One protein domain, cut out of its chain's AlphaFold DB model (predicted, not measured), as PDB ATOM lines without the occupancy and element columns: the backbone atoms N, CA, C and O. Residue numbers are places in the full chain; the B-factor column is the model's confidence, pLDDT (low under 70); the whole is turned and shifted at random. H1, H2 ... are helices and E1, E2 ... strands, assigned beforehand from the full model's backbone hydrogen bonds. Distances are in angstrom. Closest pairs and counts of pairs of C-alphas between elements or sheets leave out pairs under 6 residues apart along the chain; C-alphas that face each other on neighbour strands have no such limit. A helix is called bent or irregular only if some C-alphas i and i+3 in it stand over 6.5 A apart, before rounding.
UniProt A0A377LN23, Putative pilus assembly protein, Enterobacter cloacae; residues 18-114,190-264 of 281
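What this domain is: This is residues 18 to 114 and 190 to 264 of the 281 residues of the protein "Putative pilus assembly protein" of Enterobacter cloacae (UniProt A0A377LN23). What shape is this? One very long helix, H7, runs along an elongated body and sticks out beyond it with residues 251 to 264; its residues 221 to 232 cover the hairpin of E1 and E2, and H6 runs beside it the opposite way. H2 and H3 pack on H6, and H4 packs on H3 and on a second small hairpin, E3 and E4. What is it made of? The printed part has 172 residues and is mostly helix, with seven named helices and four named strands in the order H1 H2 H3 H4 E1 E2 H5 E3 E4 H6 H7; its sheets, E1 - E2 and E3 - E4, are antiparallel. It is loose, with a radius of gyration of the C-alphas of 20.1 A and spans of 80 by 30 by 24 A.

How they stand to each other: How do the strands pair? E1, residues 63 to 67, and E2, residues 76 to 80, form an antiparallel hairpin at 150 degrees, with N 65 and O 78 within hydrogen-bond range at 2.8 A. E3, residues 100 to 102, and E4, residues 108 to 110, form another at 142 degrees, with N 101 and O 109 at 2.9 A. What comes next to E2? The closest C-alphas of E2 and H7, residues 219 to 264, are those of Ala 77 and Ala 225, 4.8 A apart. H6, residues 190 to 204, touches residues 219 to 240 of H7 alone, at a shallow tilt of 19 degrees, opposite ways, closest at the C-alphas of Glu 193 and Ile 233, 5.9 A; they are a helical hairpin. Where are the shorter helices? H3, residues 40 to 47, touches H6 about perpendicular at 79 degrees, closest at the C-alphas of Ala 44 and Thr 195, 6.1 A, and forms a helical hairpin with H4, residues 51 to 61, whose Gly 59 C-alpha is 4.1 A from that of Val 101 in E3. H2, residues 29 to 34, touches H6, closest at the C-alphas of Phe 31 and Met 202, 6.6 A; H1, residues 20 to 24, is close to H2 but not clearly touching, and H5, residues 92 to 95, touches no helix. Are the helix backbones complete? Each O i to N i+4 pair is within hydrogen-bond range in H2, H3 and H6, but 0 of 1 in H1, with 1 of 2 O i to N i+3 pairs, 5 of 7 in H4 and 39 of 42 in H7; H5 is too short for such a pair.

Where its parts are: Where are the anchors? H1 begins at C-alpha 20, (267.856, 97.618, 314.884), and H7 ends at C-alpha 264, (281.346, 96.532, 243.782). How long are the elements? H7 measures 66.2 A, H6 20.6 A, H4 15.2 A, E2 12.6 A and E1 12.5 A. H4 and H7 are irregular, with C-alphas 52 and 55 7.3 A apart and C-alphas 221 and 224 7.7 A apart, and H7 has a kink of 44 degrees near residue 226.

The domain as a whole: How large is it? The two C-alphas farthest apart, of Ser 214 and Phe 264, are 79.9 A apart; the body without residues 251 to 264 spans 58 by 30 by 24 A. Where is the chain cut or loosely linked? Residues 115 to 189 are not printed, and C-alphas 114 and 190 are 22.6 A apart; the links from E2 to H5 and from H6 to H7 are long. Where is confidence low? The mean pLDDT of the printed part is 81.9, and 27 residues are under 70, among them residues 18 to 23, 70 to 74 and 202 to 214.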
ATOM      1  N   ALA A  18     262.783  96.317 318.972       57.81
ATOM      2  CA  ALA A  18     263.902  97.228 319.224       57.81
ATOM      3  C   ALA A  18     264.336  97.917 317.918       57.81
ATOM      4  O   ALA A  18     264.176  97.338 316.843       57.81
ATOM      5  N   ASP A  19     264.881  99.134 318.010       63.59
ATOM      6  CA  ASP A  19     265.449  99.840 316.858       63.59
ATOM      7  C   ASP A  19     266.771  99.176 316.448       63.59
ATOM      8  O   ASP A  19     267.818  99.359 317.082       63.59
ATOM      9  N   LEU A  20     266.715  98.372 315.386       62.19
ATOM     10  CA  LEU A  20     267.856  97.618 314.884       62.19
ATOM     11  C   LEU A  20     268.910  98.514 314.215       62.19
ATOM     12  O   LEU A  20     270.026  98.051 313.985       62.19
ATOM     13  N   LYS A  21     268.637  99.812 314.005       64.12
ATOM     14  CA  LYS A  21     269.658 100.790 313.582       64.12
ATOM     15  C   LYS A  21     270.745 100.972 314.636       64.12
ATOM     16  O   LYS A  21     271.907 101.177 314.299       64.12
ATOM     17  N   SER A  22     270.399 100.831 315.917       65.81
ATOM     18  CA  SER A  22     271.386 100.847 317.004       65.81
ATOM     19  C   SER A  22     272.336  99.638 316.960       65.81
ATOM     20  O   SER A  22     273.457  99.711 317.472       65.81
ATOM     21  N   MET A  23     271.936  98.546 316.290       64.56
ATOM     22  CA  MET A  23     272.671  97.276 316.250       64.56
ATOM     23  C   MET A  23     273.783  97.207 315.194       64.56
ATOM     24  O   MET A  23     274.467  96.188 315.102       64.56
ATOM     25  N   ILE A  24     274.000  98.282 314.429       72.88
ATOM     26  CA  ILE A  24     275.198  98.464 313.589       72.88
ATOM     27  C   ILE A  24     276.198  99.454 314.180       72.88
ATOM     28  O   ILE A  24     277.229  99.714 313.570       72.88
ATOM     29  N   SER A  25     275.928 100.011 315.364       74.44
ATOM     30  CA  SER A  25     276.810 101.003 315.991       74.44
ATOM     31  C   SER A  25     278.214 100.466 316.298       74.44
ATOM     32  O   SER A  25     279.148 101.260 316.371       74.44
ATOM     33  N   GLY A  26     278.368  99.142 316.436       73.62
ATOM     34  CA  GLY A  26     279.660  98.466 316.573       73.62
ATOM     35  C   GLY A  26     280.312  98.002 315.266       73.62
ATOM     36  O   GLY A  26     281.416  97.465 315.303       73.62
ATOM     37  N   CYS A  27     279.647  98.160 314.117       77.06
ATOM     38  CA  CYS A  27     280.209  97.774 312.818       77.06
ATOM     39  C   CYS A  27     281.196  98.817 312.298       77.06
ATOM     40  O   CYS A  27     281.048  99.973 312.679       77.06
ATOM     41  N   PRO A  28     282.144  98.473 311.408       77.88
ATOM     42  CA  PRO A  28     283.114  99.423 310.861       77.88
ATOM     43  C   PRO A  28     282.462 100.691 310.296       77.88
ATOM     44  O   PRO A  28     281.376 100.629 309.716       77.88
ATOM     45  N   ALA A  29     283.132 101.841 310.437       80.06
ATOM     46  CA  ALA A  29     282.618 103.137 309.975       80.06
ATOM     47  C   ALA A  29     282.177 103.108 308.506       80.06
ATOM     48  O   ALA A  29     281.105 103.607 308.176       80.06
ATOM     49  N   ASP A  30     282.958 102.430 307.675       75.94
ATOM     50  CA  ASP A  30     282.694 102.217 306.258       75.94
ATOM     51  C   ASP A  30     281.395 101.452 305.983       75.94
ATOM     52  O   ASP A  30     280.615 101.842 305.116       75.94
ATOM     53  N   PHE A  31     281.141 100.383 306.741       78.38
ATOM     54  CA  PHE A  31     279.898  99.621 306.635       78.38
ATOM     55  C   PHE A  31     278.709 100.466 307.093       78.38
ATOM     56  O   PHE A  31     277.667 100.494 306.438       78.38
ATOM     57  N   ARG A  32     278.867 101.188 308.212       80.44
ATOM     58  CA  ARG A  32     277.819 102.073 308.733       80.44
ATOM     59  C   ARG A  32     277.479 103.167 307.731       80.44
ATOM     60  O   ARG A  32     276.300 103.433 307.552       80.44
ATOM     61  N   ASP A  33     278.477 103.779 307.096       83.06
ATOM     62  CA  ASP A  33     278.270 104.814 306.086       83.06
ATOM     63  C   ASP A  33     277.513 104.275 304.874       83.06
ATOM     64  O   ASP A  33     276.499 104.844 304.482       83.06
ATOM     65  N   LEU A  34     277.931 103.128 304.344       79.06
ATOM     66  CA  LEU A  34     277.284 102.514 303.190       79.06
ATOM     67  C   LEU A  34     275.808 102.155 303.441       79.06
ATOM     68  O   LEU A  34     274.975 102.301 302.551       79.06
ATOM     69  N   MET A  35     275.491 101.697 304.654       79.19
ATOM     70  CA  MET A  35     274.166 101.194 305.041       79.19
ATOM     71  C   MET A  35     273.226 102.269 305.606       79.19
ATOM     72  O   MET A  35     272.137 101.959 306.095       79.19
ATOM     73  N   GLN A  36     273.625 103.539 305.571       83.69
ATOM     74  CA  GLN A  36     272.724 104.643 305.890       83.69
ATOM     75  C   GLN A  36     271.610 104.774 304.842       83.69
ATOM     76  O   GLN A  36     271.725 104.303 303.714       83.69
ATOM     77  N   HIS A  37     270.546 105.497 305.204       87.25
ATOM     78  CA  HIS A  37     269.472 105.836 304.276       87.25
ATOM     79  C   HIS A  37     270.015 106.472 302.986       87.25
ATOM     80  O   HIS A  37     270.858 107.374 303.041       87.25
ATOM     81  N   GLY A  38     269.505 106.025 301.841       90.38
ATOM     82  CA  GLY A  38     269.830 106.589 300.537       90.38
ATOM     83  C   GLY A  38     270.425 105.587 299.554       90.38
ATOM     84  O   GLY A  38     270.352 104.372 299.734       90.38
ATOM     85  N   SER A  39     271.004 106.141 298.496       91.94
ATOM     86  CA  SER A  39     271.643 105.418 297.401       91.94
ATOM     87  C   SER A  39     272.954 104.766 297.835       91.94
ATOM     88  O   SER A  39     273.851 105.444 298.345       91.94
ATOM     89  N   ILE A  40     273.089 103.464 297.579       88.44
ATOM     90  CA  ILE A  40     274.358 102.757 297.746       88.44
ATOM     91  C   ILE A  40     275.318 103.150 296.624       88.44
ATOM     92  O   ILE A  40     276.481 103.418 296.915       88.44
ATOM     93  N   VAL A  41     274.854 103.254 295.372       89.00
ATOM     94  CA  VAL A  41     275.698 103.664 294.233       89.00
ATOM     95  C   VAL A  41     276.343 105.026 294.474       89.00
ATOM     96  O   VAL A  41     277.534 105.181 294.231       89.00
ATOM     97  N   GLU A  42     275.600 105.994 295.004       91.38
ATOM     98  CA  GLU A  42     276.105 107.329 295.342       91.38
ATOM     99  C   GLU A  42     277.289 107.271 296.316       91.38
ATOM    100  O   GLU A  42     278.338 107.875 296.086       91.38
ATOM    101  N   ARG A  43     277.125 106.531 297.416       88.31
ATOM    102  CA  ARG A  43     278.140 106.406 298.472       88.31
ATOM    103  C   ARG A  43     279.349 105.627 297.976       88.31
ATOM    104  O   ARG A  43     280.489 106.049 298.169       88.31
ATOM    105  N   ALA A  44     279.086 104.522 297.288       82.62
ATOM    106  CA  ALA A  44     280.086 103.673 296.670       82.62
ATOM    107  C   ALA A  44     280.942 104.486 295.677       82.62
ATOM    108  O   ALA A  44     282.165 104.521 295.804       82.62
ATOM    109  N   ALA A  45     280.308 105.233 294.770       84.00
ATOM    110  CA  ALA A  45     280.985 106.078 293.792       84.00
ATOM    111  C   ALA A  45     281.815 107.188 294.457       84.00
ATOM    112  O   ALA A  45     282.979 107.383 294.106       84.00
ATOM    113  N   LYS A  46     281.275 107.882 295.469       86.06
ATOM    114  CA  LYS A  46     282.020 108.898 296.236       86.06
ATOM    115  C   LYS A  46     283.283 108.336 296.880       86.06
ATOM    116  O   LYS A  46     284.331 108.978 296.826       86.06
ATOM    117  N   LYS A  47     283.210 107.124 297.430       79.25
ATOM    118  CA  LYS A  47     284.334 106.474 298.115       79.25
ATOM    119  C   LYS A  47     285.531 106.192 297.204       79.25
ATOM    120  O   LYS A  47     286.659 106.124 297.686       79.25
ATOM    121  N   VAL A  48     285.302 106.055 295.900       75.19
ATOM    122  CA  VAL A  48     286.357 105.825 294.899       75.19
ATOM    123  C   VAL A  48     286.664 107.057 294.041       75.19
ATOM    124  O   VAL A  48     287.383 106.944 293.055       75.19
ATOM    125  N   GLY A  49     286.135 108.234 294.397       75.12
ATOM    126  CA  GLY A  49     286.363 109.473 293.644       75.12
ATOM    127  C   GLY A  49     285.547 109.593 292.352       75.12
ATOM    128  O   GLY A  49     285.897 110.378 291.479       75.12
ATOM    129  N   MET A  50     284.453 108.839 292.225       76.12
ATOM    130  CA  MET A  50     283.546 108.842 291.069       76.12
ATOM    131  C   MET A  50     282.176 109.460 291.373       76.12
ATOM    132  O   MET A  50     281.208 109.177 290.670       76.12
ATOM    133  N   GLY A  51     282.064 110.283 292.421       83.56
ATOM    134  CA  GLY A  51     280.784 110.874 292.840       83.56
ATOM    135  C   GLY A  51     280.028 111.560 291.695       83.56
ATOM    136  O   GLY A  51     278.830 111.345 291.542       83.56
ATOM    137  N   ASP A  52     280.743 112.268 290.820       84.69
ATOM    138  CA  ASP A  52     280.170 112.970 289.660       84.69
ATOM    139  C   ASP A  52     279.529 112.028 288.624       84.69
ATOM    140  O   ASP A  52     278.697 112.440 287.817       84.69
ATOM    141  N   TYR A  53     279.885 110.743 288.651       85.00
ATOM    142  CA  TYR A  53     279.364 109.722 287.746       85.00
ATOM    143  C   TYR A  53     278.227 108.900 288.357       85.00
ATOM    144  O   TYR A  53     277.648 108.075 287.649       85.00
ATOM    145  N   ALA A  54     277.859 109.123 289.625       89.88
ATOM    146  CA  ALA A  54     276.830 108.343 290.314       89.88
ATOM    147  C   ALA A  54     275.494 108.328 289.548       89.88
ATOM    148  O   ALA A  54     274.911 107.265 289.338       89.88
ATOM    149  N   ASP A  55     275.055 109.480 289.036       94.44
ATOM    150  CA  ASP A  55     273.840 109.600 288.216       94.44
ATOM    151  C   ASP A  55     273.911 108.783 286.917       94.44
ATOM    152  O   ASP A  55     272.918 108.193 286.475       94.44
ATOM    153  N   THR A  56     275.097 108.716 286.308       91.25
ATOM    154  CA  THR A  56     275.336 107.930 285.090       91.25
ATOM    155  C   THR A  56     275.303 106.437 285.398       91.25
ATOM    156  O   THR A  56     274.615 105.691 284.700       91.25
ATOM    157  N   ILE A  57     275.969 106.005 286.477       89.19
ATOM    158  CA  ILE A  57     275.937 104.612 286.948       89.19
ATOM    159  C   ILE A  57     274.484 104.199 287.204       89.19
ATOM    160  O   ILE A  57     274.017 103.212 286.634       89.19
ATOM    161  N   ARG A  58     273.717 105.004 287.953       93.44
ATOM    162  CA  ARG A  58     272.291 104.739 288.196       93.44
ATOM    163  C   ARG A  58     271.463 104.702 286.914       93.44
ATOM    164  O   ARG A  58     270.542 103.894 286.798       93.44
ATOM    165  N   GLY A  59     271.774 105.563 285.949       93.50
ATOM    166  CA  GLY A  59     271.087 105.625 284.661       93.50
ATOM    167  C   GLY A  59     271.218 104.338 283.850       93.50
ATOM    168  O   GLY A  59     270.240 103.901 283.243       93.50
ATOM    169  N   TYR A  60     272.390 103.703 283.859       90.44
ATOM    170  CA  TYR A  60     272.649 102.492 283.073       90.44
ATOM    171  C   TYR A  60     272.435 101.191 283.846       90.44
ATOM    172  O   TYR A  60     271.927 100.223 283.279       90.44
ATOM    173  N   MET A  61     272.769 101.172 285.133       88.19
ATOM    174  CA  MET A  61     272.817  99.952 285.947       88.19
ATOM    175  C   MET A  61     271.705  99.876 286.992       88.19
ATOM    176  O   MET A  61     271.321  98.785 287.397       88.19
ATOM    177  N   GLY A  62     271.145 101.018 287.390       91.81
ATOM    178  CA  GLY A  62     270.240 101.099 288.531       91.81
ATOM    179  C   GLY A  62     270.996 101.305 289.841       91.81
ATOM    180  O   GLY A  62     272.141 101.748 289.852       91.81
ATOM    181  N   ASP A  63     270.328 101.036 290.955       91.81
ATOM    182  CA  ASP A  63     270.840 101.311 292.296       91.81
ATOM    183  C   ASP A  63     270.281 100.318 293.322       91.81
ATOM    184  O   ASP A  63     269.262  99.662 293.088       91.81
ATOM    185  N   VAL A  64     270.913 100.251 294.490       90.06
ATOM    186  CA  VAL A  64     270.300  99.710 295.703       90.06
ATOM    187  C   VAL A  64     270.072 100.866 296.662       90.06
ATOM    188  O   VAL A  64     271.000 101.565 297.059       90.06
ATOM    189  N   TRP A  65     268.822 101.068 297.048       91.12
ATOM    190  CA  TRP A  65     268.416 102.130 297.950       91.12
ATOM    191  C   TRP A  65     268.098 101.571 299.329       91.12
ATOM    192  O   TRP A  65     267.255 100.681 299.460       91.12
ATOM    193  N   ILE A  66     268.726 102.118 300.365       87.38
ATOM    194  CA  ILE A  66     268.390 101.808 301.752       87.38
ATOM    195  C   ILE A  66     267.292 102.760 302.221       87.38
ATOM    196  O   ILE A  66     267.501 103.965 302.358       87.38
ATOM    197  N   GLU A  67     266.109 102.236 302.516       85.75
ATOM    198  CA  GLU A  67     265.059 102.958 303.230       85.75
ATOM    199  C   GLU A  67     265.205 102.756 304.735       85.75
ATOM    200  O   GLU A  67     265.249 101.631 305.225       85.75
ATOM    201  N   SER A  68     265.293 103.861 305.472       78.56
ATOM    202  CA  SER A  68     265.423 103.856 306.926       78.56
ATOM    203  C   SER A  68     264.773 105.130 307.469       78.56
ATOM    204  O   SER A  68     265.447 106.128 307.720       78.56
ATOM    205  N   LYS A  69     263.438 105.144 307.580       72.94
ATOM    206  CA  LYS A  69     262.693 106.288 308.142       72.94
ATOM    207  C   LYS A  69     262.856 106.324 309.652       72.94
ATOM    208  O   LYS A  69     263.072 105.287 310.269       72.94
ATOM    209  N   THR A  70     262.675 107.483 310.282       66.19
ATOM    210  CA  THR A  70     262.846 107.671 311.737       66.19
ATOM    211  C   THR A  70     262.099 106.631 312.582       66.19
ATOM    212  O   THR A  70     262.684 106.093 313.516       66.19
ATOM    213  N   ASN A  71     260.871 106.266 312.196       66.19
ATOM    214  CA  ASN A  71     260.043 105.287 312.917       66.19
ATOM    215  C   ASN A  71     260.254 103.831 312.465       66.19
ATOM    216  O   ASN A  71     259.730 102.914 313.103       66.19
ATOM    217  N   ASP A  72     260.990 103.606 311.373       65.31
ATOM    218  CA  ASP A  72     261.298 102.257 310.910       65.31
ATOM    219  C   ASP A  72     262.265 101.621 311.894       65.31
ATOM    220  O   ASP A  72     263.270 102.217 312.273       65.31
ATOM    221  N   LYS A  73     261.971 100.392 312.296       64.19
ATOM    222  CA  LYS A  73     262.822  99.651 313.224       64.19
ATOM    223  C   LYS A  73     263.817  98.738 312.509       64.19
ATOM    224  O   LYS A  73     264.684  98.182 313.173       64.19
ATOM    225  N   ILE A  74     263.688  98.579 311.187       66.56
ATOM    226  CA  ILE A  74     264.568  97.794 310.309       66.56
ATOM    227  C   ILE A  74     264.792  98.573 309.006       66.56
ATOM    228  O   ILE A  74     263.806  98.957 308.375       66.56
ATOM    229  N   PRO A  75     266.048  98.780 308.577       72.62
ATOM    230  CA  PRO A  75     266.350  99.285 307.244       72.62
ATOM    231  C   PRO A  75     265.946  98.284 306.159       72.62
ATOM    232  O   PRO A  75     266.263  97.098 306.249       72.62
ATOM    233  N   VAL A  76     265.276  98.761 305.113       79.94
ATOM    234  CA  VAL A  76     264.840  97.934 303.982       79.94
ATOM    235  C   VAL A  76     265.610  98.338 302.739       79.94
ATOM    236  O   VAL A  76     265.588  99.496 302.336       79.94
ATOM    237  N   ALA A  77     266.259  97.373 302.096       83.94
ATOM    238  CA  ALA A  77     266.898  97.604 300.811       83.94
ATOM    239  C   ALA A  77     265.935  97.365 299.650       83.94
ATOM    240  O   ALA A  77     265.281  96.320 299.561       83.94
ATOM    241  N   LYS A  78     265.894  98.315 298.721       89.00
ATOM    242  CA  LYS A  78     265.108  98.248 297.491       89.00
ATOM    243  C   LYS A  78     266.024  98.350 296.288       89.00
ATOM    244  O   LYS A  78     266.963  99.133 296.279       89.00
ATOM    245  N   SER A  79     265.730  97.561 295.264       91.12
ATOM    246  CA  SER A  79     266.401  97.695 293.973       91.12
ATOM    247  C   SER A  79     265.720  98.821 293.204       91.12
ATOM    248  O   SER A  79     264.500  98.803 293.042       91.12
ATOM    249  N   ILE A  80     266.498  99.784 292.734       94.38
ATOM    250  CA  ILE A  80     266.049 100.822 291.815       94.38
ATOM    251  C   ILE A  80     266.515 100.408 290.429       94.38
ATOM    252  O   ILE A  80     267.695 100.147 290.209       94.38
ATOM    253  N   THR A  81     265.588 100.319 289.483       94.19
ATOM    254  CA  THR A  81     265.929  99.944 288.112       94.19
ATOM    255  C   THR A  81     266.719 101.055 287.427       94.19
ATOM    256  O   THR A  81     266.590 102.226 287.786       94.19
ATOM    257  N   SER A  82     267.484 100.702 286.395       94.25
ATOM    258  CA  SER A  82     268.092 101.670 285.481       94.25
ATOM    259  C   SER A  82     267.042 102.482 284.710       94.25
ATOM    260  O   SER A  82     265.832 102.257 284.838       94.25
ATOM    261  N   CYS A  83     267.487 103.463 283.924       96.38
ATOM    262  CA  CYS A  83     266.587 104.220 283.066       96.38
ATOM    263  C   CYS A  83     266.114 103.380 281.876       96.38
ATOM    264  O   CYS A  83     266.947 102.953 281.076       96.38
ATOM    265  N   PRO A  84     264.793 103.169 281.709       95.56
ATOM    266  CA  PRO A  84     264.257 102.360 280.613       95.56
ATOM    267  C   PRO A  84     264.515 102.965 279.226       95.56
ATOM    268  O   PRO A  84     264.451 102.251 278.231       95.56
ATOM    269  N   GLN A  85     264.801 104.269 279.155       95.75
ATOM    270  CA  GLN A  85     265.143 104.976 277.923       95.75
ATOM    271  C   GLN A  85     266.512 104.570 277.371       95.75
ATOM    272  O   GLN A  85     266.716 104.635 276.163       95.75
ATOM    273  N   ASN A  86     267.441 104.162 278.242       93.06
ATOM    274  CA  ASN A  86     268.752 103.706 277.809       93.06
ATOM    275  C   ASN A  86     268.624 102.310 277.214       93.06
ATOM    276  O   ASN A  86     268.208 101.358 277.884       93.06
ATOM    277  N   LYS A  87     269.032 102.162 275.957       90.19
ATOM    278  CA  LYS A  87     269.072 100.861 275.310       90.19
ATOM    279  C   LYS A  87     270.140 100.007 275.985       90.19
ATOM    280  O   LYS A  87     271.335 100.299 275.920       90.19
ATOM    281  N   LYS A  88     269.698  98.919 276.620       83.38
ATOM    282  CA  LYS A  88     270.588  97.983 277.317       83.38
ATOM    283  C   LYS A  88     271.723  97.529 276.403       83.38
ATOM    284  O   LYS A  88     271.480  97.119 275.268       83.38
ATOM    285  N   PHE A  89     272.943  97.593 276.933       84.19
ATOM    286  CA  PHE A  89     274.173  97.135 276.279       84.19
ATOM    287  C   PHE A  89     274.508  97.834 274.951       84.19
ATOM    288  O   PHE A  89     275.384  97.374 274.223       84.19
ATOM    289  N   SER A  90     273.828  98.936 274.616       87.00
ATOM    290  CA  SER A  90     274.134  99.711 273.417       87.00
ATOM    291  C   SER A  90     275.053 100.883 273.730       87.00
ATOM    292  O   SER A  90     274.888 101.587 274.724       87.00
ATOM    293  N   LEU A  91     275.977 101.137 272.809       90.00
ATOM    294  CA  LEU A  91     276.816 102.331 272.789       90.00
ATOM    295  C   LEU A  91     276.086 103.534 272.162       90.00
ATOM    296  O   LEU A  91     276.523 104.674 272.311       90.00
ATOM    297  N   ASP A  92     274.973 103.305 271.457       91.31
ATOM    298  CA  ASP A  92     274.365 104.313 270.587       91.31
ATOM    299  C   ASP A  92     273.869 105.546 271.355       91.31
ATOM    300  O   ASP A  92     273.940 106.656 270.827       91.31
ATOM    301  N   ASP A  93     273.344 105.381 272.569       93.12
ATOM    302  CA  ASP A  93     272.710 106.491 273.285       93.12
ATOM    303  C   ASP A  93     273.739 107.489 273.802       93.12
ATOM    304  O   ASP A  93     273.562 108.693 273.629       93.12
ATOM    305  N   MET A  94     274.872 107.025 274.328       91.19
ATOM    306  CA  MET A  94     275.970 107.921 274.695       91.19
ATOM    307  C   MET A  94     276.694 108.474 273.459       91.19
ATOM    308  O   MET A  94     277.005 109.667 273.405       91.19
ATOM    309  N   LEU A  95     276.884 107.648 272.423       93.19
ATOM    310  CA  LEU A  95     277.502 108.077 271.166       93.19
ATOM    311  C   LEU A  95     276.754 109.261 270.533       93.19
ATOM    312  O   LEU A  95     277.384 110.205 270.049       93.19
ATOM    313  N   ASN A  96     275.419 109.217 270.573       93.00
ATOM    314  CA  ASN A  96     274.532 110.168 269.904       93.00
ATOM    315  C   ASN A  96     273.839 111.168 270.849       93.00
ATOM    316  O   ASN A  96     272.992 111.930 270.393       93.00
ATOM    317  N   GLY A  97     274.177 111.180 272.143       92.00
ATOM    318  CA  GLY A  97     273.612 112.120 273.124       92.00
ATOM    319  C   GLY A  97     272.123 111.915 273.420       92.00
ATOM    320  O   GLY A  97     271.395 112.874 273.645       92.00
ATOM    321  N   ARG A  98     271.665 110.663 273.402       94.44
ATOM    322  CA  ARG A  98     270.326 110.241 273.839       94.44
ATOM    323  C   ARG A  98     270.340 109.528 275.193       94.44
ATOM    324  O   ARG A  98     269.316 108.998 275.607       94.44
ATOM    325  N   ALA A  99     271.496 109.479 275.852       94.00
ATOM    326  CA  ALA A  99     271.646 108.858 277.156       94.00
ATOM    327  C   ALA A  99     270.797 109.580 278.210       94.00
ATOM    328  O   ALA A  99     270.744 110.809 278.247       94.00
ATOM    329  N   TYR A 100     270.191 108.806 279.098       96.62
ATOM    330  CA  TYR A 100     269.518 109.275 280.299       96.62
ATOM    331  C   TYR A 100     270.366 108.940 281.519       96.62
ATOM    332  O   TYR A 100     270.972 107.870 281.607       96.62
ATOM    333  N   VAL A 101     270.383 109.851 282.479       95.94
ATOM    334  CA  VAL A 101     270.946 109.617 283.807       95.94
ATOM    335  C   VAL A 101     269.810 109.478 284.811       95.94
ATOM    336  O   VAL A 101     268.693 109.940 284.562       95.94
ATOM    337  N   LYS A 102     270.075 108.818 285.938       97.19
ATOM    338  CA  LYS A 102     269.096 108.680 287.015       97.19
ATOM    339  C   LYS A 102     269.561 109.463 288.230       97.19
ATOM    340  O   LYS A 102     270.563 109.100 288.839       97.19
ATOM    341  N   THR A 103     268.820 110.514 288.563       95.88
ATOM    342  CA  THR A 103     269.141 111.409 289.678       95.88
ATOM    343  C   THR A 103     269.005 110.703 291.027       95.88
ATOM    344  O   THR A 103     268.410 109.624 291.130       95.88
ATOM    345  N   ILE A 104     269.507 111.338 292.090       93.69
ATOM    346  CA  ILE A 104     269.312 110.889 293.479       93.69
ATOM    347  C   ILE A 104     267.826 110.759 293.854       93.69
ATOM    348  O   ILE A 104     267.462 109.848 294.592       93.69
ATOM    349  N   ASP A 105     266.959 111.584 293.257       93.50
ATOM    350  CA  ASP A 105     265.495 111.530 293.400       93.50
ATOM    351  C   ASP A 105     264.846 110.429 292.539       93.50
ATOM    352  O   ASP A 105     263.628 110.396 292.336       93.50
ATOM    353  N   GLN A 106     265.670 109.523 292.003       94.44
ATOM    354  CA  GLN A 106     265.295 108.347 291.221       94.44
ATOM    355  C   GLN A 106     264.640 108.678 289.867       94.44
ATOM    356  O   GLN A 106     264.134 107.780 289.181       94.44
ATOM    357  N   GLN A 107     264.711 109.938 289.430       96.69
ATOM    358  CA  GLN A 107     264.143 110.406 288.169       96.69
ATOM    359  C   GLN A 107     265.097 110.160 287.007       96.69
ATOM    360  O   GLN A 107     266.293 110.421 287.106       96.69
ATOM    361  N   CYS A 108     264.557 109.679 285.889       97.62
ATOM    362  CA  CYS A 108     265.309 109.581 284.643       97.62
ATOM    363  C   CYS A 108     265.218 110.890 283.880       97.62
ATOM    364  O   CYS A 108     264.134 111.270 283.436       97.62
ATOM    365  N   VAL A 109     266.357 111.547 283.698       97.19
ATOM    366  CA  VAL A 109     266.461 112.813 282.969       97.19
ATOM    367  C   VAL A 109     267.475 112.676 281.833       97.19
ATOM    368  O   VAL A 109     268.417 111.888 281.960       97.19
ATOM    369  N   PRO A 110     267.305 113.402 280.713       96.25
ATOM    370  CA  PRO A 110     268.314 113.433 279.663       96.25
ATOM    371  C   PRO A 110     269.675 113.837 280.233       96.25
ATOM    372  O   PRO A 110     269.770 114.756 281.048       96.25
ATOM    373  N   SER A 111     270.732 113.153 279.807       91.94
ATOM    374  CA  SER A 111     272.092 113.535 280.166       91.94
ATOM    375  C   SER A 111     272.404 114.917 279.590       91.94
ATOM    376  O   SER A 111     272.187 115.163 278.405       91.94
ATOM    377  N   GLY A 112     272.956 115.814 280.412       86.62
ATOM    378  CA  GLY A 112     273.503 117.092 279.940       86.62
ATOM    379  C   GLY A 112     274.815 116.940 279.156       86.62
ATOM    380  O   GLY A 112     275.333 117.920 278.618       86.62
ATOM    381  N   SER A 113     275.371 115.727 279.093       84.12
ATOM    382  CA  SER A 113     276.609 115.436 278.379       84.12
ATOM    383  C   SER A 113     276.431 115.574 276.872       84.12
ATOM    384  O   SER A 113     275.447 115.137 276.277       84.12
ATOM    385  N   ARG A 114     277.443 116.150 276.224       88.81
ATOM    386  CA  ARG A 114     277.476 116.274 274.766       88.81
ATOM    387  C   ARG A 114     277.611 114.883 274.123       88.81
ATOM    388  O   ARG A 114     278.319 114.044 274.683       88.81
ATOM    389  N   ARG A 190     284.140  98.608 285.009       81.88
ATOM    390  CA  ARG A 190     285.304  98.136 285.771       81.88
ATOM    391  C   ARG A 190     285.435  98.870 287.099       81.88
ATOM    392  O   ARG A 190     285.682  98.251 288.130       81.88
ATOM    393  N   ASN A 191     285.275 100.190 287.100       75.25
ATOM    394  CA  ASN A 191     285.382 100.950 288.337       75.25
ATOM    395  C   ASN A 191     284.181 100.696 289.253       75.25
ATOM    396  O   ASN A 191     284.354 100.639 290.470       75.25
ATOM    397  N   THR A 192     282.992 100.464 288.691       73.94
ATOM    398  CA  THR A 192     281.816 100.044 289.461       73.94
ATOM    399  C   THR A 192     282.035  98.674 290.106       73.94
ATOM    400  O   THR A 192     281.831  98.536 291.307       73.94
ATOM    401  N   GLU A 193     282.545  97.692 289.359       81.19
ATOM    402  CA  GLU A 193     282.923  96.373 289.878       81.19
ATOM    403  C   GLU A 193     283.954  96.488 291.008       81.19
ATOM    404  O   GLU A 193     283.692  96.028 292.113       81.19
ATOM    405  N   ASN A 194     285.065  97.201 290.790       76.81
ATOM    406  CA  ASN A 194     286.092  97.422 291.815       76.81
ATOM    407  C   ASN A 194     285.530  98.080 293.084       76.81
ATOM    408  O   ASN A 194     285.962  97.792 294.200       76.81
ATOM    409  N   THR A 195     284.596  99.014 292.914       71.19
ATOM    410  CA  THR A 195     283.922  99.675 294.032       71.19
ATOM    411  C   THR A 195     283.069  98.678 294.802       71.19
ATOM    412  O   THR A 195     283.072  98.665 296.033       71.19
ATOM    413  N   PHE A 196     282.338  97.841 294.079       75.06
ATOM    414  CA  PHE A 196     281.401  96.907 294.665       75.06
ATOM    415  C   PHE A 196     282.098  95.700 295.305       75.06
ATOM    416  O   PHE A 196     281.700  95.285 296.390       75.06
ATOM    417  N   ASP A 197     283.193  95.207 294.731       77.94
ATOM    418  CA  ASP A 197     284.021  94.159 295.334       77.94
ATOM    419  C   ASP A 197     284.621  94.634 296.670       77.94
ATOM    420  O   ASP A 197     284.571  93.908 297.662       77.94
ATOM    421  N   LYS A 198     285.083  95.893 296.752       71.75
ATOM    422  CA  LYS A 198     285.542  96.499 298.019       71.75
ATOM    423  C   LYS A 198     284.436  96.565 299.063       71.75
ATOM    424  O   LYS A 198     284.671  96.312 300.241       71.75
ATOM    425  N   VAL A 199     283.224  96.923 298.645       68.88
ATOM    426  CA  VAL A 199     282.053  96.905 299.525       68.88
ATOM    427  C   VAL A 199     281.775  95.482 300.011       68.88
ATOM    428  O   VAL A 199     281.570  95.284 301.205       68.88
ATOM    429  N   ASN A 200     281.811  94.488 299.125       72.88
ATOM    430  CA  ASN A 200     281.563  93.098 299.489       72.88
ATOM    431  C   ASN A 200     282.625  92.554 300.463       72.88
ATOM    432  O   ASN A 200     282.285  91.866 301.424       72.88
ATOM    433  N   GLU A 201     283.896  92.920 300.289       74.56
ATOM    434  CA  GLU A 201     284.977  92.592 301.227       74.56
ATOM    435  C   GLU A 201     284.730  93.197 302.622       74.56
ATOM    436  O   GLU A 201     284.834  92.496 303.636       74.56
ATOM    437  N   MET A 202     284.316  94.470 302.682       66.62
ATOM    438  CA  MET A 202     283.969  95.164 303.935       66.62
ATOM    439  C   MET A 202     282.769  94.536 304.646       66.62
ATOM    440  O   MET A 202     282.630  94.656 305.861       66.62
ATOM    441  N   VAL A 203     281.883  93.903 303.883       66.81
ATOM    442  CA  VAL A 203     280.653  93.287 304.373       66.81
ATOM    443  C   VAL A 203     280.873  91.827 304.797       66.81
ATOM    444  O   VAL A 203     280.254  91.351 305.749       66.81
ATOM    445  N   SER A 204     281.745  91.109 304.093       64.69
ATOM    446  CA  SER A 204     282.004  89.682 304.305       64.69
ATOM    447  C   SER A 204     283.045  89.412 305.391       64.69
ATOM    448  O   SER A 204     283.116  88.292 305.899       64.69
ATOM    449  N   THR A 205     283.825  90.423 305.783       61.81
ATOM    450  CA  THR A 205     284.842  90.306 306.836       61.81
ATOM    451  C   THR A 205     284.281  90.796 308.175       61.81
ATOM    452  O   THR A 205     284.108  92.001 308.365       61.81
ATOM    453  N   PRO A 206     283.991  89.903 309.139       53.62
ATOM    454  CA  PRO A 206     283.488  90.306 310.442       53.62
ATOM    455  C   PRO A 206     284.637  90.871 311.278       53.62
ATOM    456  O   PRO A 206     285.347  90.143 311.967       53.62
ATOM    457  N   LEU A 207     284.812  92.186 311.240       57.28
ATOM    458  CA  LEU A 207     285.609  92.899 312.229       57.28
ATOM    459  C   LEU A 207     284.652  93.802 312.998       57.28
ATOM    460  O   LEU A 207     284.158  94.797 312.473       57.28
ATOM    461  N   ALA A 208     284.359  93.433 314.247       61.00
ATOM    462  CA  ALA A 208     283.863  94.421 315.192       61.00
ATOM    463  C   ALA A 208     284.893  95.556 315.232       61.00
ATOM    464  O   ALA A 208     286.095  95.292 315.303       61.00
ATOM    465  N   ASP A 209     284.435  96.799 315.123       64.75
ATOM    466  CA  ASP A 209     285.322  97.955 315.184       64.75
ATOM    467  C   ASP A 209     286.065  97.920 316.540       64.75
ATOM    468  O   ASP A 209     285.402  97.969 317.582       64.75
ATOM    469  N   PRO A 210     287.412  97.810 316.571       61.78
ATOM    470  CA  PRO A 210     288.171  97.682 317.819       61.78
ATOM    471  C   PRO A 210     287.939  98.857 318.775       61.78
ATOM    472  O   PRO A 210     288.116  98.728 319.985       61.78
ATOM    473  N   SER A 211     287.523 100.006 318.231       65.00
ATOM    474  CA  SER A 211     287.218 101.224 318.977       65.00
ATOM    475  C   SER A 211     285.761 101.315 319.452       65.00
ATOM    476  O   SER A 211     285.416 102.211 320.223       65.00
ATOM    477  N   ALA A 212     284.888 100.388 319.043       63.41
ATOM    478  CA  ALA A 212     283.460 100.450 319.349       63.41
ATOM    479  C   ALA A 212     283.058  99.865 320.715       63.41
ATOM    480  O   ALA A 212     281.888  99.973 321.104       63.41
ATOM    481  N   GLY A 213     283.995  99.285 321.468       68.44
ATOM    482  CA  GLY A 213     283.726  98.708 322.788       68.44
ATOM    483  C   GLY A 213     282.752  97.522 322.728       68.44
ATOM    484  O   GLY A 213     282.872  96.659 321.868       68.44
ATOM    485  N   SER A 214     281.771  97.468 323.636       66.38
ATOM    486  CA  SER A 214     280.768  96.385 323.729       66.38
ATOM    487  C   SER A 214     279.566  96.542 322.784       66.38
ATOM    488  O   SER A 214     278.570  95.823 322.919       66.38
ATOM    489  N   LYS A 215     279.611  97.493 321.843       72.38
ATOM    490  CA  LYS A 215     278.494  97.746 320.928       72.38
ATOM    491  C   LYS A 215     278.313  96.574 319.956       72.38
ATOM    492  O   LYS A 215     279.287  96.123 319.358       72.38
ATOM    493  N   PRO A 216     277.077  96.090 319.747       69.00
ATOM    494  CA  PRO A 216     276.829  95.005 318.809       69.00
ATOM    495  C   PRO A 216     277.106  95.450 317.364       69.00
ATOM    496  O   PRO A 216     276.783  96.575 316.975       69.00
ATOM    497  N   CYS A 217     277.663  94.536 316.566       74.75
ATOM    498  CA  CYS A 217     277.706  94.641 315.111       74.75
ATOM    499  C   CYS A 217     276.895  93.500 314.486       74.75
ATOM    500  O   CYS A 217     277.311  92.341 314.503       74.75
ATOM    501  N   ARG A 218     275.710  93.824 313.959       73.62
ATOM    502  CA  ARG A 218     274.772  92.875 313.338       73.62
ATOM    503  C   ARG A 218     274.646  93.122 311.836       73.62
ATOM    504  O   ARG A 218     273.635  93.621 311.349       73.62
ATOM    505  N   MET A 219     275.696  92.768 311.095       72.00
ATOM    506  CA  MET A 219     275.732  92.882 309.626       72.00
ATOM    507  C   MET A 219     274.728  91.945 308.943       72.00
ATOM    508  O   MET A 219     274.270  92.211 307.836       72.00
ATOM    509  N   ASP A 220     274.321  90.872 309.626       70.62
ATOM    510  CA  ASP A 220     273.344  89.897 309.143       70.62
ATOM    511  C   ASP A 220     271.967  90.504 308.836       70.62
ATOM    512  O   ASP A 220     271.245  89.974 307.992       70.62
ATOM    513  N   LEU A 221     271.636  91.640 309.455       69.19
ATOM    514  CA  LEU A 221     270.406  92.393 309.192       69.19
ATOM    515  C   LEU A 221     270.349  92.973 307.776       69.19
ATOM    516  O   LEU A 221     269.265  93.197 307.246       69.19
ATOM    517  N   PHE A 222     271.508  93.182 307.151       73.19
ATOM    518  CA  PHE A 222     271.622  93.775 305.822       73.19
ATOM    519  C   PHE A 222     271.845  92.733 304.727       73.19
ATOM    520  O   PHE A 222     271.990  93.111 303.571       73.19
ATOM    521  N   LYS A 223     271.798  91.426 305.034       76.75
ATOM    522  CA  LYS A 223     271.918  90.352 304.024       76.75
ATOM    523  C   LYS A 223     271.046  90.572 302.777       76.75
ATOM    524  O   LYS A 223     271.571  90.404 301.682       76.75
ATOM    525  N   PRO A 224     269.770  90.998 302.885       75.94
ATOM    526  CA  PRO A 224     268.964  91.297 301.700       75.94
ATOM    527  C   PRO A 224     269.482  92.489 300.880       75.94
ATOM    528  O   PRO A 224     269.346  92.495 299.661       75.94
ATOM    529  N   ALA A 225     270.067  93.497 301.535       76.56
ATOM    530  CA  ALA A 225     270.692  94.640 300.869       76.56
ATOM    531  C   ALA A 225     271.943  94.225 300.101       76.56
ATOM    532  O   ALA A 225     272.130  94.623 298.956       76.56
ATOM    533  N   ILE A 226     272.751  93.381 300.737       77.94
ATOM    534  CA  ILE A 226     273.995  92.846 300.192       77.94
ATOM    535  C   ILE A 226     273.685  91.980 298.970       77.94
ATOM    536  O   ILE A 226     274.238  92.225 297.910       77.94
ATOM    537  N   ALA A 227     272.697  91.084 299.057       82.94
ATOM    538  CA  ALA A 227     272.272  90.270 297.916       82.94
ATOM    539  C   ALA A 227     271.812  91.122 296.716       82.94
ATOM    540  O   ALA A 227     272.189  90.863 295.579       82.94
ATOM    541  N   LYS A 228     271.039  92.191 296.960       85.19
ATOM    542  CA  LYS A 228     270.633  93.129 295.897       85.19
ATOM    543  C   LYS A 228     271.810  93.867 295.272       85.19
ATOM    544  O   LYS A 228     271.732  94.291 294.121       85.19
ATOM    545  N   PHE A 229     272.861  94.078 296.047       80.50
ATOM    546  CA  PHE A 229     274.077  94.709 295.578       80.50
ATOM    547  C   PHE A 229     274.937  93.724 294.776       80.50
ATOM    548  O   PHE A 229     275.426  94.092 293.711       80.50
ATOM    549  N   ASP A 230     275.004  92.456 295.183       83.25
ATOM    550  CA  ASP A 230     275.607  91.370 294.398       83.25
ATOM    551  C   ASP A 230     274.912  91.192 293.035       83.25
ATOM    552  O   ASP A 230     275.568  90.972 292.010       83.25
ATOM    553  N   ASP A 231     273.587  91.374 292.984       86.75
ATOM    554  CA  ASP A 231     272.841  91.406 291.723       86.75
ATOM    555  C   ASP A 231     273.313  92.558 290.816       86.75
ATOM    556  O   ASP A 231     273.381  92.390 289.595       86.75
ATOM    557  N   LEU A 232     273.649  93.729 291.375       84.81
ATOM    558  CA  LEU A 232     274.214  94.840 290.598       84.81
ATOM    559  C   LEU A 232     275.641  94.545 290.126       84.81
ATOM    560  O   LEU A 232     275.968  94.894 288.993       84.81
ATOM    561  N   ILE A 233     276.471  93.880 290.939       84.00
ATOM    562  CA  ILE A 233     277.815  93.422 290.534       84.00
ATOM    563  C   ILE A 233     277.710  92.499 289.324       84.00
ATOM    564  O   ILE A 233     278.390  92.684 288.315       84.00
ATOM    565  N   THR A 234     276.813  91.519 289.406       88.19
ATOM    566  CA  THR A 234     276.590  90.552 288.329       88.19
ATOM    567  C   THR A 234     276.107  91.251 287.059       88.19
ATOM    568  O   THR A 234     276.600  90.968 285.968       88.19
ATOM    569  N   GLN A 235     275.199  92.222 287.197       85.62
ATOM    570  CA  GLN A 235     274.743  93.047 286.077       85.62
ATOM    571  C   GLN A 235     275.866  93.906 285.479       85.62
ATOM    572  O   GLN A 235     275.910  94.052 284.263       85.62
ATOM    573  N   ALA A 236     276.781  94.442 286.294       85.81
ATOM    574  CA  ALA A 236     277.940  95.207 285.826       85.81
ATOM    575  C   ALA A 236     278.851  94.360 284.929       85.81
ATOM    576  O   ALA A 236     279.216  94.779 283.830       85.81
ATOM    577  N   ARG A 237     279.172  93.143 285.388       87.88
ATOM    578  CA  ARG A 237     280.013  92.180 284.664       87.88
ATOM    579  C   ARG A 237     279.366  91.758 283.347       87.88
ATOM    580  O   ARG A 237     279.996  91.847 282.297       87.88
ATOM    581  N   ASP A 238     278.090  91.376 283.391       89.94
ATOM    582  CA  ASP A 238     277.315  91.010 282.198       89.94
ATOM    583  C   ASP A 238     277.224  92.174 281.198       89.94
ATOM    584  O   ASP A 238     277.392  91.986 279.990       89.94
ATOM    585  N   ALA A 239     277.022  93.398 281.694       87.69
ATOM    586  CA  ALA A 239     276.987  94.586 280.857       87.69
ATOM    587  C   ALA A 239     278.334  94.865 280.186       87.69
ATOM    588  O   ALA A 239     278.344  95.169 278.994       87.69
ATOM    589  N   SER A 240     279.448  94.700 280.903       88.31
ATOM    590  CA  SER A 240     280.801  94.837 280.354       88.31
ATOM    591  C   SER A 240     281.025  93.889 279.166       88.31
ATOM    592  O   SER A 240     281.322  94.340 278.057       88.31
ATOM    593  N   THR A 241     280.747  92.591 279.343       91.44
ATOM    594  CA  THR A 241     280.892  91.585 278.274       91.44
ATOM    595  C   THR A 241     279.976  91.864 277.080       91.44
ATOM    596  O   THR A 241     280.391  91.757 275.925       91.44
ATOM    597  N   LYS A 242     278.716  92.241 277.325       92.44
ATOM    598  CA  LYS A 242     277.757  92.511 276.244       92.44
ATOM    599  C   LYS A 242     278.070  93.793 275.483       92.44
ATOM    600  O   LYS A 242     277.859  93.838 274.273       92.44
ATOM    601  N   VAL A 243     278.590  94.815 276.160       91.81
ATOM    602  CA  VAL A 243     279.042  96.052 275.517       91.81
ATOM    603  C   VAL A 243     280.272  95.798 274.647       91.81
ATOM    604  O   VAL A 243     280.317  96.291 273.520       91.81
ATOM    605  N   GLU A 244     281.224  94.981 275.102       92.19
ATOM    606  CA  GLU A 244     282.357  94.552 274.274       92.19
ATOM    607  C   GLU A 244     281.890  93.782 273.028       92.19
ATOM    608  O   GLU A 244     282.324  94.069 271.908       92.19
ATOM    609  N   ALA A 245     280.940  92.858 273.182       92.75
ATOM    610  CA  ALA A 245     280.352  92.143 272.052       92.75
ATOM    611  C   ALA A 245     279.643  93.093 271.066       92.75
ATOM    612  O   ALA A 245     279.817  92.968 269.850       92.75
ATOM    613  N   ALA A 246     278.885  94.075 271.567       91.62
ATOM    614  CA  ALA A 246     278.213  95.078 270.742       91.62
ATOM    615  C   ALA A 246     279.212  95.970 269.983       91.62
ATOM    616  O   ALA A 246     279.016  96.255 268.798       91.62
ATOM    617  N   TYR A 247     280.304  96.367 270.641       92.38
ATOM    618  CA  TYR A 247     281.406  97.101 270.027       92.38
ATOM    619  C   TYR A 247     282.046  96.305 268.881       92.38
ATOM    620  O   TYR A 247     282.108  96.783 267.746       92.38
ATOM    621  N   ASN A 248     282.448  95.060 269.150       91.75
ATOM    622  CA  ASN A 248     283.081  94.187 268.162       91.75
ATOM    623  C   ASN A 248     282.149  93.881 266.979       91.75
ATOM    624  O   ASN A 248     282.586  93.901 265.828       91.75
ATOM    625  N   SER A 249     280.853  93.681 267.232       91.38
ATOM    626  CA  SER A 249     279.843  93.491 266.182       91.38
ATOM    627  C   SER A 249     279.719  94.715 265.261       91.38
ATOM    628  O   SER A 249     279.674  94.585 264.031       91.38
ATOM    629  N   ARG A 250     279.735  95.928 265.830       88.81
ATOM    630  CA  ARG A 250     279.766  97.171 265.047       88.81
ATOM    631  C   ARG A 250     281.044  97.286 264.218       88.81
ATOM    632  O   ARG A 250     280.950  97.610 263.036       88.81
ATOM    633  N   LEU A 251     282.214  96.984 264.785       86.88
ATOM    634  CA  LEU A 251     283.478  96.981 264.035       86.88
ATOM    635  C   LEU A 251     283.467  95.987 262.866       86.88
ATOM    636  O   LEU A 251     283.902  96.324 261.766       86.88
ATOM    637  N   GLN A 252     282.945  94.778 263.077       87.44
ATOM    638  CA  GLN A 252     282.815  93.779 262.014       87.44
ATOM    639  C   GLN A 252     281.911  94.277 260.887       87.44
ATOM    640  O   GLN A 252     282.256  94.124 259.718       87.44
ATOM    641  N   SER A 253     280.807  94.946 261.227       84.81
ATOM    642  CA  SER A 253     279.899  95.539 260.242       84.81
ATOM    643  C   SER A 253     280.598  96.605 259.389       84.81
ATOM    644  O   SER A 253     280.417  96.630 258.174       84.81
ATOM    645  N   TYR A 254     281.466  97.436 259.982       81.19
ATOM    646  CA  TYR A 254     282.294  98.376 259.218       81.19
ATOM    647  C   TYR A 254     283.229  97.666 258.235       81.19
ATOM    648  O   TYR A 254     283.292  98.048 257.066       81.19
ATOM    649  N   THR A 255     283.921  96.614 258.674       79.62
ATOM    650  CA  THR A 255     284.840  95.847 257.819       79.62
ATOM    651  C   THR A 255     284.109  95.141 256.675       79.62
ATOM    652  O   THR A 255     284.570  95.187 255.535       79.62
ATOM    653  N   LEU A 256     282.953  94.531 256.952       80.25
ATOM    654  CA  LEU A 256     282.131  93.858 255.942       80.25
ATOM    655  C   LEU A 256     281.605  94.845 254.898       80.25
ATOM    656  O   LEU A 256     281.719  94.584 253.702       80.25
ATOM    657  N   ASN A 257     281.113  96.008 255.335       78.06
ATOM    658  CA  ASN A 257     280.643  97.052 254.426       78.06
ATOM    659  C   ASN A 257     281.776  97.574 253.530       78.06
ATOM    660  O   ASN A 257     281.571  97.771 252.336       78.06
ATOM    661  N   GLN A 258     282.987  97.743 254.069       74.38
ATOM    662  CA  GLN A 258     284.162  98.121 253.274       74.38
ATOM    663  C   GLN A 258     284.548  97.044 252.249       74.38
ATOM    664  O   GLN A 258     284.895  97.370 251.115       74.38
ATOM    665  N   GLY A 259     284.472  95.761 252.619       73.94
ATOM    666  CA  GLY A 259     284.690  94.649 251.690       73.94
ATOM    667  C   GLY A 259     283.658  94.620 250.560       73.94
ATOM    668  O   GLY A 259     284.028  94.484 249.395       73.94
ATOM    669  N   PHE A 260     282.382  94.831 250.893       74.56
ATOM    670  CA  PHE A 260     281.294  94.914 249.922       74.56
ATOM    671  C   PHE A 260     281.492  96.078 248.937       74.56
ATOM    672  O   PHE A 260     281.464  95.855 247.728       74.56
ATOM    673  N   ILE A 261     281.794  97.285 249.431       77.25
ATOM    674  CA  ILE A 261     282.069  98.461 248.586       77.25
ATOM    675  C   ILE A 261     283.220  98.175 247.614       77.25
ATOM    676  O   ILE A 261     283.066  98.359 246.410       77.25
ATOM    677  N   LYS A 262     284.345  97.639 248.103       77.62
ATOM    678  CA  LYS A 262     285.491  97.294 247.245       77.62
ATOM    679  C   LYS A 262     285.147  96.252 246.184       77.62
ATOM    680  O   LYS A 262     285.673  96.323 245.073       77.62
ATOM    681  N   SER A 263     284.304  95.274 246.521       76.94
ATOM    682  CA  SER A 263     283.871  94.254 245.562       76.94
ATOM    683  C   SER A 263     283.054  94.873 244.426       76.94
ATOM    684  O   SER A 263     283.335  94.600 243.262       76.94
ATOM    685  N   PHE A 264     282.153  95.803 244.755       82.69
ATOM    686  CA  PHE A 264     281.346  96.532 243.782       82.69
ATOM    687  C   PHE A 264     282.203  97.455 242.903       82.69
ATOM    688  O   PHE A 264     282.117  97.386 241.684       82.69
TER     689      PHE A 264